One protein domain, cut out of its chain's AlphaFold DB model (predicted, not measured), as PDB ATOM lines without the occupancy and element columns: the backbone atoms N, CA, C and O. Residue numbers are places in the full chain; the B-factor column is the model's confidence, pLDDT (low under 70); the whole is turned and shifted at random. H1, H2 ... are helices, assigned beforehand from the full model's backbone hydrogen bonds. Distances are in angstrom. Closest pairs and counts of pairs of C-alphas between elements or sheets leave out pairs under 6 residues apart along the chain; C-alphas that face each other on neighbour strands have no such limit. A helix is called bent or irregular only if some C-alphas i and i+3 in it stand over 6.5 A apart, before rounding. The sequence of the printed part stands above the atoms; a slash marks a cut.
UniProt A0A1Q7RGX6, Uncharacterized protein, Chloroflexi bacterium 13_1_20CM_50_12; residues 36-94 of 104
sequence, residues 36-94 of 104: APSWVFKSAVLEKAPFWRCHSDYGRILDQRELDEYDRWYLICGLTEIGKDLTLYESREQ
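AT A GLANCE: This is residues 36 to 94 of the 104 residues of an uncharacterized protein of Chloroflexi bacterium 13_1_20CM_50_12 (UniProt A0A1Q7RGX6). Two longer helices, H1 and H4, stand side by side and run the same way, and the shorter H3 crosses over at a steep tilt on one side of the pair, so that the centres of H1, H3 and H4 make a triangle; the small H2 sits at the corner between H1 and H3. After H4 the backbone folds back and leaves the helices on the side away from H3, and its last residues, 89 to 94, stick out as a tail that makes much of the length. The printed part has 59 residues with four named helices, H1, H2, H3 and H4 in that order, and no named strand; the class is all helix. It is compact, with a radius of gyration of the C-alphas of 11.2 A, and it spans 35 by 26 by 18 A.

HOW THE PARTS SIT: Start at H1, residues 38 to 48, and look across to H4, residues 69 to 81: the two touch, with their closest C-alphas, those of Val 45 and Leu 75, 7.4 A apart. They run the same way at a shallow tilt of 2 degrees. Next along from H1 comes H2, residues 50 to 54, close to H1 but not clearly touching; the closest C-alphas are those of Leu 46 and Trp 52, 7.1 A apart. H2 and H3, residues 56 to 63, touch only at the corner by their link, with the C-alphas of Arg 53 and Gly 59 closest at 4.5 A. H3 is close to H1 but not clearly touching, at a steep tilt of 45 degrees, opposite ways; look at the C-alphas of Lys 42 and Leu 62, the closest, 6.4 A apart. H3 is also close to H4 but not clearly touching, at a steep tilt of 47 degrees, opposite ways, with the C-alphas of Ile 61 and Asp 71 closest at 6.8 A. H2 and H4 are apart. In H4 each O i to N i+4 pair is within hydrogen-bond range, against 6 of 7 in H1, 3 of 4 in H3 and 0 of 1 in H2, where 2 of 2 O i to N i+3 pairs are within range.

IN THESE COORDINATES: Find C-alpha 38 at (281.547, 335.009, 281.457); from there H1 runs 15.8 A to C-alpha 48. H2 covers 8.7 A from Pro 50 to Cys 54; it is neither bent nor irregular, but only just: C-alphas 50 and 53 are 6.4 A apart. H3 runs 10.8 A from Ser 56 to Asp 63. Find C-alpha 69 at (286.910, 333.379, 272.845), and follow H4 for 18.7 A to C-alpha 81 at (294.898, 350.258, 273.979).

THE WHOLE: The two C-alphas farthest apart are those of Ser 56 and Glu 93, 35.9 A. The printed part has no cut, and the links H1 to H2, H2 to H3 and H3 to H4 are tight. Residues 82 to 94 hold no named element, and of these 89 to 94 stand free. The mean pLDDT of the printed part is 94.3, and no printed residue is under 70.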
ATOM      1  N   ALA A  36     286.723 330.539 281.678       97.56
ATOM      2  CA  ALA A  36     286.139 331.253 282.811       97.56
ATOM      3  C   ALA A  36     284.634 331.487 282.593       97.56
ATOM      4  O   ALA A  36     284.234 331.819 281.472       97.56
ATOM      5  N   PRO A  37     283.795 331.415 283.638       97.94
ATOM      6  CA  PRO A  37     282.426 331.895 283.530       97.94
ATOM      7  C   PRO A  37     282.415 333.348 283.040       97.94
ATOM      8  O   PRO A  37     283.183 334.176 283.535       97.94
ATOM      9  N   SER A  38     281.548 333.679 282.083       97.94
ATOM     10  CA  SER A  38     281.547 335.009 281.457       97.94
ATOM     11  C   SER A  38     281.393 336.141 282.470       97.94
ATOM     12  O   SER A  38     282.051 337.166 282.345       97.94
ATOM     13  N   TRP A  39     280.597 335.946 283.524       97.44
ATOM     14  CA  TRP A  39     280.439 336.938 284.591       97.44
ATOM     15  C   TRP A  39     281.736 337.191 285.383       97.44
ATOM     16  O   TRP A  39     282.001 338.335 285.749       97.44
ATOM     17  N   VAL A  40     282.572 336.164 285.598       98.00
ATOM     18  CA  VAL A  40     283.887 336.299 286.255       98.00
ATOM     19  C   VAL A  40     284.805 337.139 285.382       98.00
ATOM     20  O   VAL A  40     285.377 338.122 285.844       98.00
ATOM     21  N   PHE A  41     284.909 336.778 284.101       98.12
ATOM     22  CA  PHE A  41     285.778 337.475 283.157       98.12
ATOM     23  C   PHE A  41     285.383 338.949 283.007       98.12
ATOM     24  O   PHE A  41     286.226 339.837 283.108       98.12
ATOM     25  N   LYS A  42     284.083 339.227 282.858       97.75
ATOM     26  CA  LYS A  42     283.555 340.597 282.803       97.75
ATOM     27  C   LYS A  42     283.879 341.392 284.051       97.75
ATOM     28  O   LYS A  42     284.244 342.555 283.937       97.75
ATOM     29  N   SER A  43     283.751 340.782 285.227       97.69
ATOM     30  CA  SER A  43     284.065 341.454 286.490       97.69
ATOM     31  C   SER A  43     285.551 341.814 286.555       97.69
ATOM     32  O   SER A  43     285.882 342.955 286.868       97.69
ATOM     33  N   ALA A  44     286.436 340.904 286.136       97.00
ATOM     34  CA  ALA A  44     287.873 341.165 286.046       97.00
ATOM     35  C   ALA A  44     288.219 342.299 285.060       97.00
ATOM     36  O   ALA A  44     289.048 343.151 285.367       97.00
ATOM     37  N   VAL A  45     287.567 342.344 283.892       96.75
ATOM     38  CA  VAL A  45     287.740 343.430 282.908       96.75
ATOM     39  C   VAL A  45     287.218 344.760 283.460       96.75
ATOM     40  O   VAL A  45     287.895 345.783 283.371       96.75
ATOM     41  N   LEU A  46     286.036 344.756 284.073       96.75
ATOM     42  CA  LEU A  46     285.389 345.955 284.605       96.75
ATOM     43  C   LEU A  46     286.100 346.540 285.829       96.75
ATOM     44  O   LEU A  46     286.016 347.746 286.040       96.75
ATOM     45  N   GLU A  47     286.845 345.744 286.596       96.19
ATOM     46  CA  GLU A  47     287.755 346.275 287.620       96.19
ATOM     47  C   GLU A  47     288.877 347.132 287.017       96.19
ATOM     48  O   GLU A  47     289.367 348.059 287.662       96.19
ATOM     49  N   LYS A  48     289.282 346.853 285.772       95.00
ATOM     50  CA  LYS A  48     290.307 347.626 285.056       95.00
ATOM     51  C   LYS A  48     289.719 348.805 284.284       95.00
ATOM     52  O   LYS A  48     290.356 349.858 284.214       95.00
ATOM     53  N   ALA A  49     288.521 348.634 283.725       96.00
ATOM     54  CA  ALA A  49     287.845 349.619 282.886       96.00
ATOM     55  C   ALA A  49     286.345 349.736 283.231       96.00
ATOM     56  O   ALA A  49     285.487 349.333 282.445       96.00
ATOM     57  N   PRO A  50     285.984 350.319 284.389       95.50
ATOM     58  CA  PRO A  50     284.586 350.385 284.831       95.50
ATOM     59  C   PRO A  50     283.699 351.224 283.898       95.50
ATOM     60  O   PRO A  50     282.510 350.945 283.749       95.50
ATOM     61  N   PHE A  51     284.284 352.219 283.224       94.69
ATOM     62  CA  PHE A  51     283.588 353.103 282.285       94.69
ATOM     63  C   PHE A  51     283.105 352.387 281.011       94.69
ATOM     64  O   PHE A  51     282.237 352.907 280.312       94.69
ATOM     65  N   TRP A  52     283.601 351.178 280.720       95.94
ATOM     66  CA  TRP A  52     283.191 350.408 279.544       95.94
ATOM     67  C   TRP A  52     281.750 349.917 279.583       95.94
ATOM     68  O   TRP A  52     281.196 349.651 278.522       95.94
ATOM     69  N   ARG A  53     281.104 349.873 280.759       91.38
ATOM     70  CA  ARG A  53     279.663 349.574 280.844       91.38
ATOM     71  C   ARG A  53     278.819 350.526 280.000       91.38
ATOM     72  O   ARG A  53     277.801 350.117 279.464       91.38
ATOM     73  N   CYS A  54     279.246 351.781 279.885       90.19
ATOM     74  CA  CYS A  54     278.519 352.816 279.156       90.19
ATOM     75  C   CYS A  54     279.088 353.069 277.750       90.19
ATOM     76  O   CYS A  54     278.603 353.953 277.049       90.19
ATOM     77  N   HIS A  55     280.135 352.346 277.343       90.94
ATOM     78  CA  HIS A  55     280.746 352.506 276.026       90.94
ATOM     79  C   HIS A  55     279.952 351.710 274.986       90.94
ATOM     80  O   HIS A  55     279.628 350.555 275.235       90.94
ATOM     81  N   SER A  56     279.668 352.284 273.813       83.25
ATOM     82  CA  SER A  56     278.789 351.660 272.806       83.25
ATOM     83  C   SER A  56     279.240 350.254 272.397       83.25
ATOM     84  O   SER A  56     278.442 349.320 272.408       83.25
ATOM     85  N   ASP A  57     280.528 350.093 272.087       89.12
ATOM     86  CA  ASP A  57     281.050 348.822 271.573       89.12
ATOM     87  C   ASP A  57     281.314 347.808 272.693       89.12
ATOM     88  O   ASP A  57     280.792 346.692 272.665       89.12
ATOM     89  N   TYR A  58     282.068 348.207 273.722       94.19
ATOM     90  CA  TYR A  58     282.398 347.332 274.849       94.19
ATOM     91  C   TYR A  58     281.190 347.009 275.730       94.19
ATOM     92  O   TYR A  58     281.042 345.864 276.143       94.19
ATOM     93  N   GLY A  59     280.307 347.975 275.984       93.62
ATOM     94  CA  GLY A  59     279.096 347.785 276.784       93.62
ATOM     95  C   GLY A  59     278.192 346.718 276.178       93.62
ATOM     96  O   GLY A  59     277.804 345.783 276.871       93.62
ATOM     97  N   ARG A  60     277.988 346.754 274.853       94.12
ATOM     98  CA  ARG A  60     277.216 345.727 274.142       94.12
ATOM     99  C   ARG A  60     277.797 344.323 274.325       94.12
ATOM    100  O   ARG A  60     277.039 343.374 274.499       94.12
ATOM    101  N   ILE A  61     279.124 344.180 274.289       96.12
ATOM    102  CA  ILE A  61     279.790 342.889 274.529       96.12
ATOM    103  C   ILE A  61     279.626 342.471 275.997       96.12
ATOM    104  O   ILE A  61     279.283 341.330 276.299       96.12
ATOM    105  N   LEU A  62     279.821 343.403 276.926       96.38
ATOM    106  CA  LEU A  62     279.704 343.161 278.363       96.38
ATOM    107  C   LEU A  62     278.269 342.811 278.799       96.38
ATOM    108  O   LEU A  62     278.115 342.092 279.789       96.38
ATOM    109  N   ASP A  63     277.249 343.217 278.047       95.38
ATOM    110  CA  ASP A  63     275.837 342.899 278.299       95.38
ATOM    111  C   ASP A  63     275.398 341.522 277.772       95.38
ATOM    112  O   ASP A  63     274.356 341.008 278.184       95.38
ATOM    113  N   GLN A  64     276.186 340.877 276.902       95.81
ATOM    114  CA  GLN A  64     275.856 339.545 276.372       95.81
ATOM    115  C   GLN A  64     275.688 338.515 277.496       95.81
ATOM    116  O   GLN A  64     276.323 338.621 278.534       95.81
ATOM    117  N   ARG A  65     274.891 337.457 277.349       96.56
ATOM    118  CA  ARG A  65     274.808 336.445 278.425       96.56
ATOM    119  C   ARG A  65     276.119 335.667 278.582       96.56
ATOM    120  O   ARG A  65     276.591 335.456 279.700       96.56
ATOM    121  N   GLU A  66     276.698 335.275 277.457       97.06
ATOM    122  CA  GLU A  66     277.937 334.509 277.361       97.06
ATOM    123  C   GLU A  66     278.953 335.295 276.531       97.06
ATOM    124  O   GLU A  66     278.582 336.204 275.800       97.06
ATOM    125  N   LEU A  67     280.233 334.979 276.713       97.44
ATOM    126  CA  LEU A  67     281.339 335.554 275.952       97.44
ATOM    127  C   LEU A  67     282.105 334.409 275.319       97.44
ATOM    128  O   LEU A  67     282.591 333.530 276.052       97.44
ATOM    129  N   ASP A  68     282.243 334.456 274.001       96.81
ATOM    130  CA  ASP A  68     283.094 333.529 273.272       96.81
ATOM    131  C   ASP A  68     284.585 333.901 273.416       96.81
ATOM    132  O   ASP A  68     284.969 334.817 274.151       96.81
ATOM    133  N   GLU A  69     285.465 333.139 272.771       95.88
ATOM    134  CA  GLU A  69     286.910 333.379 272.845       95.88
ATOM    135  C   GLU A  69     287.320 334.700 272.177       95.88
ATOM    136  O   GLU A  69     288.289 335.332 272.607       95.88
ATOM    137  N   TYR A  70     286.588 335.130 271.146       96.12
ATOM    138  CA  TYR A  70     286.879 336.341 270.393       96.12
ATOM    139  C   TYR A  70     286.481 337.589 271.174       96.12
ATOM    140  O   TYR A  70     287.295 338.502 271.296       96.12
ATOM    141  N   ASP A  71     285.298 337.599 271.787       96.81
ATOM    142  CA  ASP A  71     284.845 338.664 272.682       96.81
ATOM    143  C   ASP A  71     285.856 338.901 273.808       96.81
ATOM    144  O   ASP A  71     286.228 340.034 274.123       96.81
ATOM    145  N   ARG A  72     286.338 337.814 274.419       97.56
ATOM    146  CA  ARG A  72     287.316 337.881 275.512       97.56
ATOM    147  C   ARG A  72     288.642 338.455 275.046       97.56
ATOM    148  O   ARG A  72     289.199 339.320 275.719       97.56
ATOM    149  N   TRP A  73     289.138 337.989 273.905       96.69
ATOM    150  CA  TRP A  73     290.356 338.522 273.308       96.69
ATOM    151  C   TRP A  73     290.204 340.000 272.934       96.69
ATOM    152  O   TRP A  73     291.079 340.797 273.261       96.69
ATOM    153  N   TYR A  74     289.075 340.390 272.339       95.25
ATOM    154  CA  TYR A  74     288.783 341.772 271.973       95.25
ATOM    155  C   TYR A  74     288.775 342.700 273.196       95.25
ATOM    156  O   TYR A  74     289.408 343.755 273.180       95.25
ATOM    157  N   LEU A  75     288.146 342.277 274.298       95.81
ATOM    158  CA  LEU A  75     288.170 343.015 275.565       95.81
ATOM    159  C   LEU A  75     289.593 343.143 276.133       95.81
ATOM    160  O   LEU A  75     289.959 344.209 276.623       95.81
ATOM    161  N   ILE A  76     290.415 342.090 276.054       95.62
ATOM    162  CA  ILE A  76     291.826 342.147 276.473       95.62
ATOM    163  C   ILE A  76     292.592 343.167 275.626       95.62
ATOM    164  O   ILE A  76     293.291 344.012 276.182       95.62
ATOM    165  N   CYS A  77     292.440 343.126 274.301       93.44
ATOM    166  CA  CYS A  77     293.075 344.077 273.390       93.44
ATOM    167  C   CYS A  77     292.682 345.516 273.727       93.44
ATOM    168  O   CYS A  77     293.566 346.349 273.933       93.44
ATOM    169  N   GLY A  78     291.387 345.784 273.902       93.31
ATOM    170  CA  GLY A  78     290.904 347.115 274.254       93.31
ATOM    171  C   GLY A  78     291.498 347.646 275.563       93.31
ATOM    172  O   GLY A  78     291.797 348.836 275.660       93.31
ATOM    173  N   LEU A  79     291.741 346.784 276.566       93.06
ATOM    174  CA  LEU A  79     292.395 347.208 277.808       93.06
ATOM    175  C   LEU A  79     293.803 347.723 277.494       93.06
ATOM    176  O   LEU A  79     294.184 348.800 277.951       93.06
ATOM    177  N   THR A  80     294.545 346.993 276.657       90.06
ATOM    178  CA  THR A  80     295.923 347.355 276.302       90.06
ATOM    179  C   THR A  80     296.040 348.644 275.488       90.06
ATOM    180  O   THR A  80     297.071 349.324 275.574       90.06
ATOM    181  N   GLU A  81     294.996 349.003 274.735       89.00
ATOM    182  CA  GLU A  81     294.898 350.258 273.979       89.00
ATOM    183  C   GLU A  81     294.733 351.467 274.907       89.00
ATOM    184  O   GLU A  81     295.346 352.508 274.680       89.00
ATOM    185  N   ILE A  82     293.989 351.315 276.006       89.25
ATOM    186  CA  ILE A  82     293.801 352.370 277.017       89.25
ATOM    187  C   ILE A  82     294.881 352.361 278.115       89.25
ATOM    188  O   ILE A  82     294.720 352.996 279.160       89.25
ATOM    189  N   GLY A  83     295.973 351.615 277.918       88.06
ATOM    190  CA  GLY A  83     297.072 351.511 278.885       88.06
ATOM    191  C   GLY A  83     296.711 350.754 280.169       88.06
ATOM    192  O   GLY A  83     297.337 350.967 281.208       88.06
ATOM    193  N   LYS A  84     295.689 349.897 280.121       90.69
ATOM    194  CA  LYS A  84     295.332 348.948 281.179       90.69
ATOM    195  C   LYS A  84     295.687 347.531 280.739       90.69
ATOM    196  O   LYS A  84     295.872 347.253 279.560       90.69
ATOM    197  N   ASP A  85     295.752 346.607 281.681       88.88
ATOM    198  CA  ASP A  85     295.933 345.199 281.363       88.88
ATOM    199  C   ASP A  85     295.155 344.312 282.331       88.88
ATOM    200  O   ASP A  85     294.996 344.602 283.524       88.88
ATOM    201  N   LEU A  86     294.666 343.207 281.780       90.81
ATOM    202  CA  LEU A  86     294.368 342.019 282.551       90.81
ATOM    203  C   LEU A  86     295.636 341.171 282.514       90.81
ATOM    204  O   LEU A  86     296.001 340.670 281.454       90.81
ATOM    205  N   THR A  87     296.320 341.036 283.646       91.50
ATOM    206  CA  THR A  87     297.569 340.277 283.692       91.50
ATOM    207  C   THR A  87     297.310 338.815 283.336       91.50
ATOM    208  O   THR A  87     296.531 338.130 284.007       91.50
ATOM    209  N   LEU A  88     297.973 338.362 282.273       93.81
ATOM    210  CA  LEU A  88     297.858 337.014 281.737       93.81
ATOM    211  C   LEU A  88     299.069 336.170 282.142       93.81
ATOM    212  O   LEU A  88     300.198 336.655 282.177       93.81
ATOM    213  N   TYR A  89     298.814 334.901 282.433       93.88
ATOM    214  CA  TYR A  89     299.799 333.907 282.838       93.88
ATOM    215  C   TYR A  89     299.768 332.720 281.884       93.88
ATOM    216  O   TYR A  89     298.712 332.353 281.367       93.88
ATOM    217  N   GLU A  90     300.914 332.076 281.698       92.56
ATOM    218  CA  GLU A  90     301.040 330.921 280.802       92.56
ATOM    219  C   GLU A  90     300.390 329.665 281.393       92.56
ATOM    220  O   GLU A  90     299.996 328.758 280.662       92.56
ATOM    221  N   SER A  91     300.256 329.609 282.722       92.56
ATOM    222  CA  SER A  91     299.682 328.465 283.419       92.56
ATOM    223  C   SER A  91     298.815 328.851 284.615       92.56
ATOM    224  O   SER A  91     298.899 329.950 285.178       92.56
ATOM    225  N   ARG A  92     297.993 327.891 285.046       93.38
ATOM    226  CA  ARG A  92     297.168 327.999 286.252       93.38
ATOM    227  C   ARG A  92     298.021 328.226 287.496       93.38
ATOM    228  O   ARG A  92     297.628 328.990 288.375       93.38
ATOM    229  N   GLU A  93     299.163 327.555 287.585       93.62
ATOM    230  CA  GLU A  93     300.071 327.592 288.731       93.62
ATOM    231  C   GLU A  93     300.679 328.987 288.889       93.62
ATOM    232  O   GLU A  93     300.657 329.535 289.991       93.62
ATOM    233  N   GLN A  94     301.129 329.598 287.787       89.62
ATOM    234  CA  GLN A  94     301.619 330.980 287.783       89.62
ATOM    235  C   GLN A  94     300.532 331.961 288.257       89.62
ATOM    236  O   GLN A  94     300.787 332.814 289.109       89.62
TER     237      GLN A  94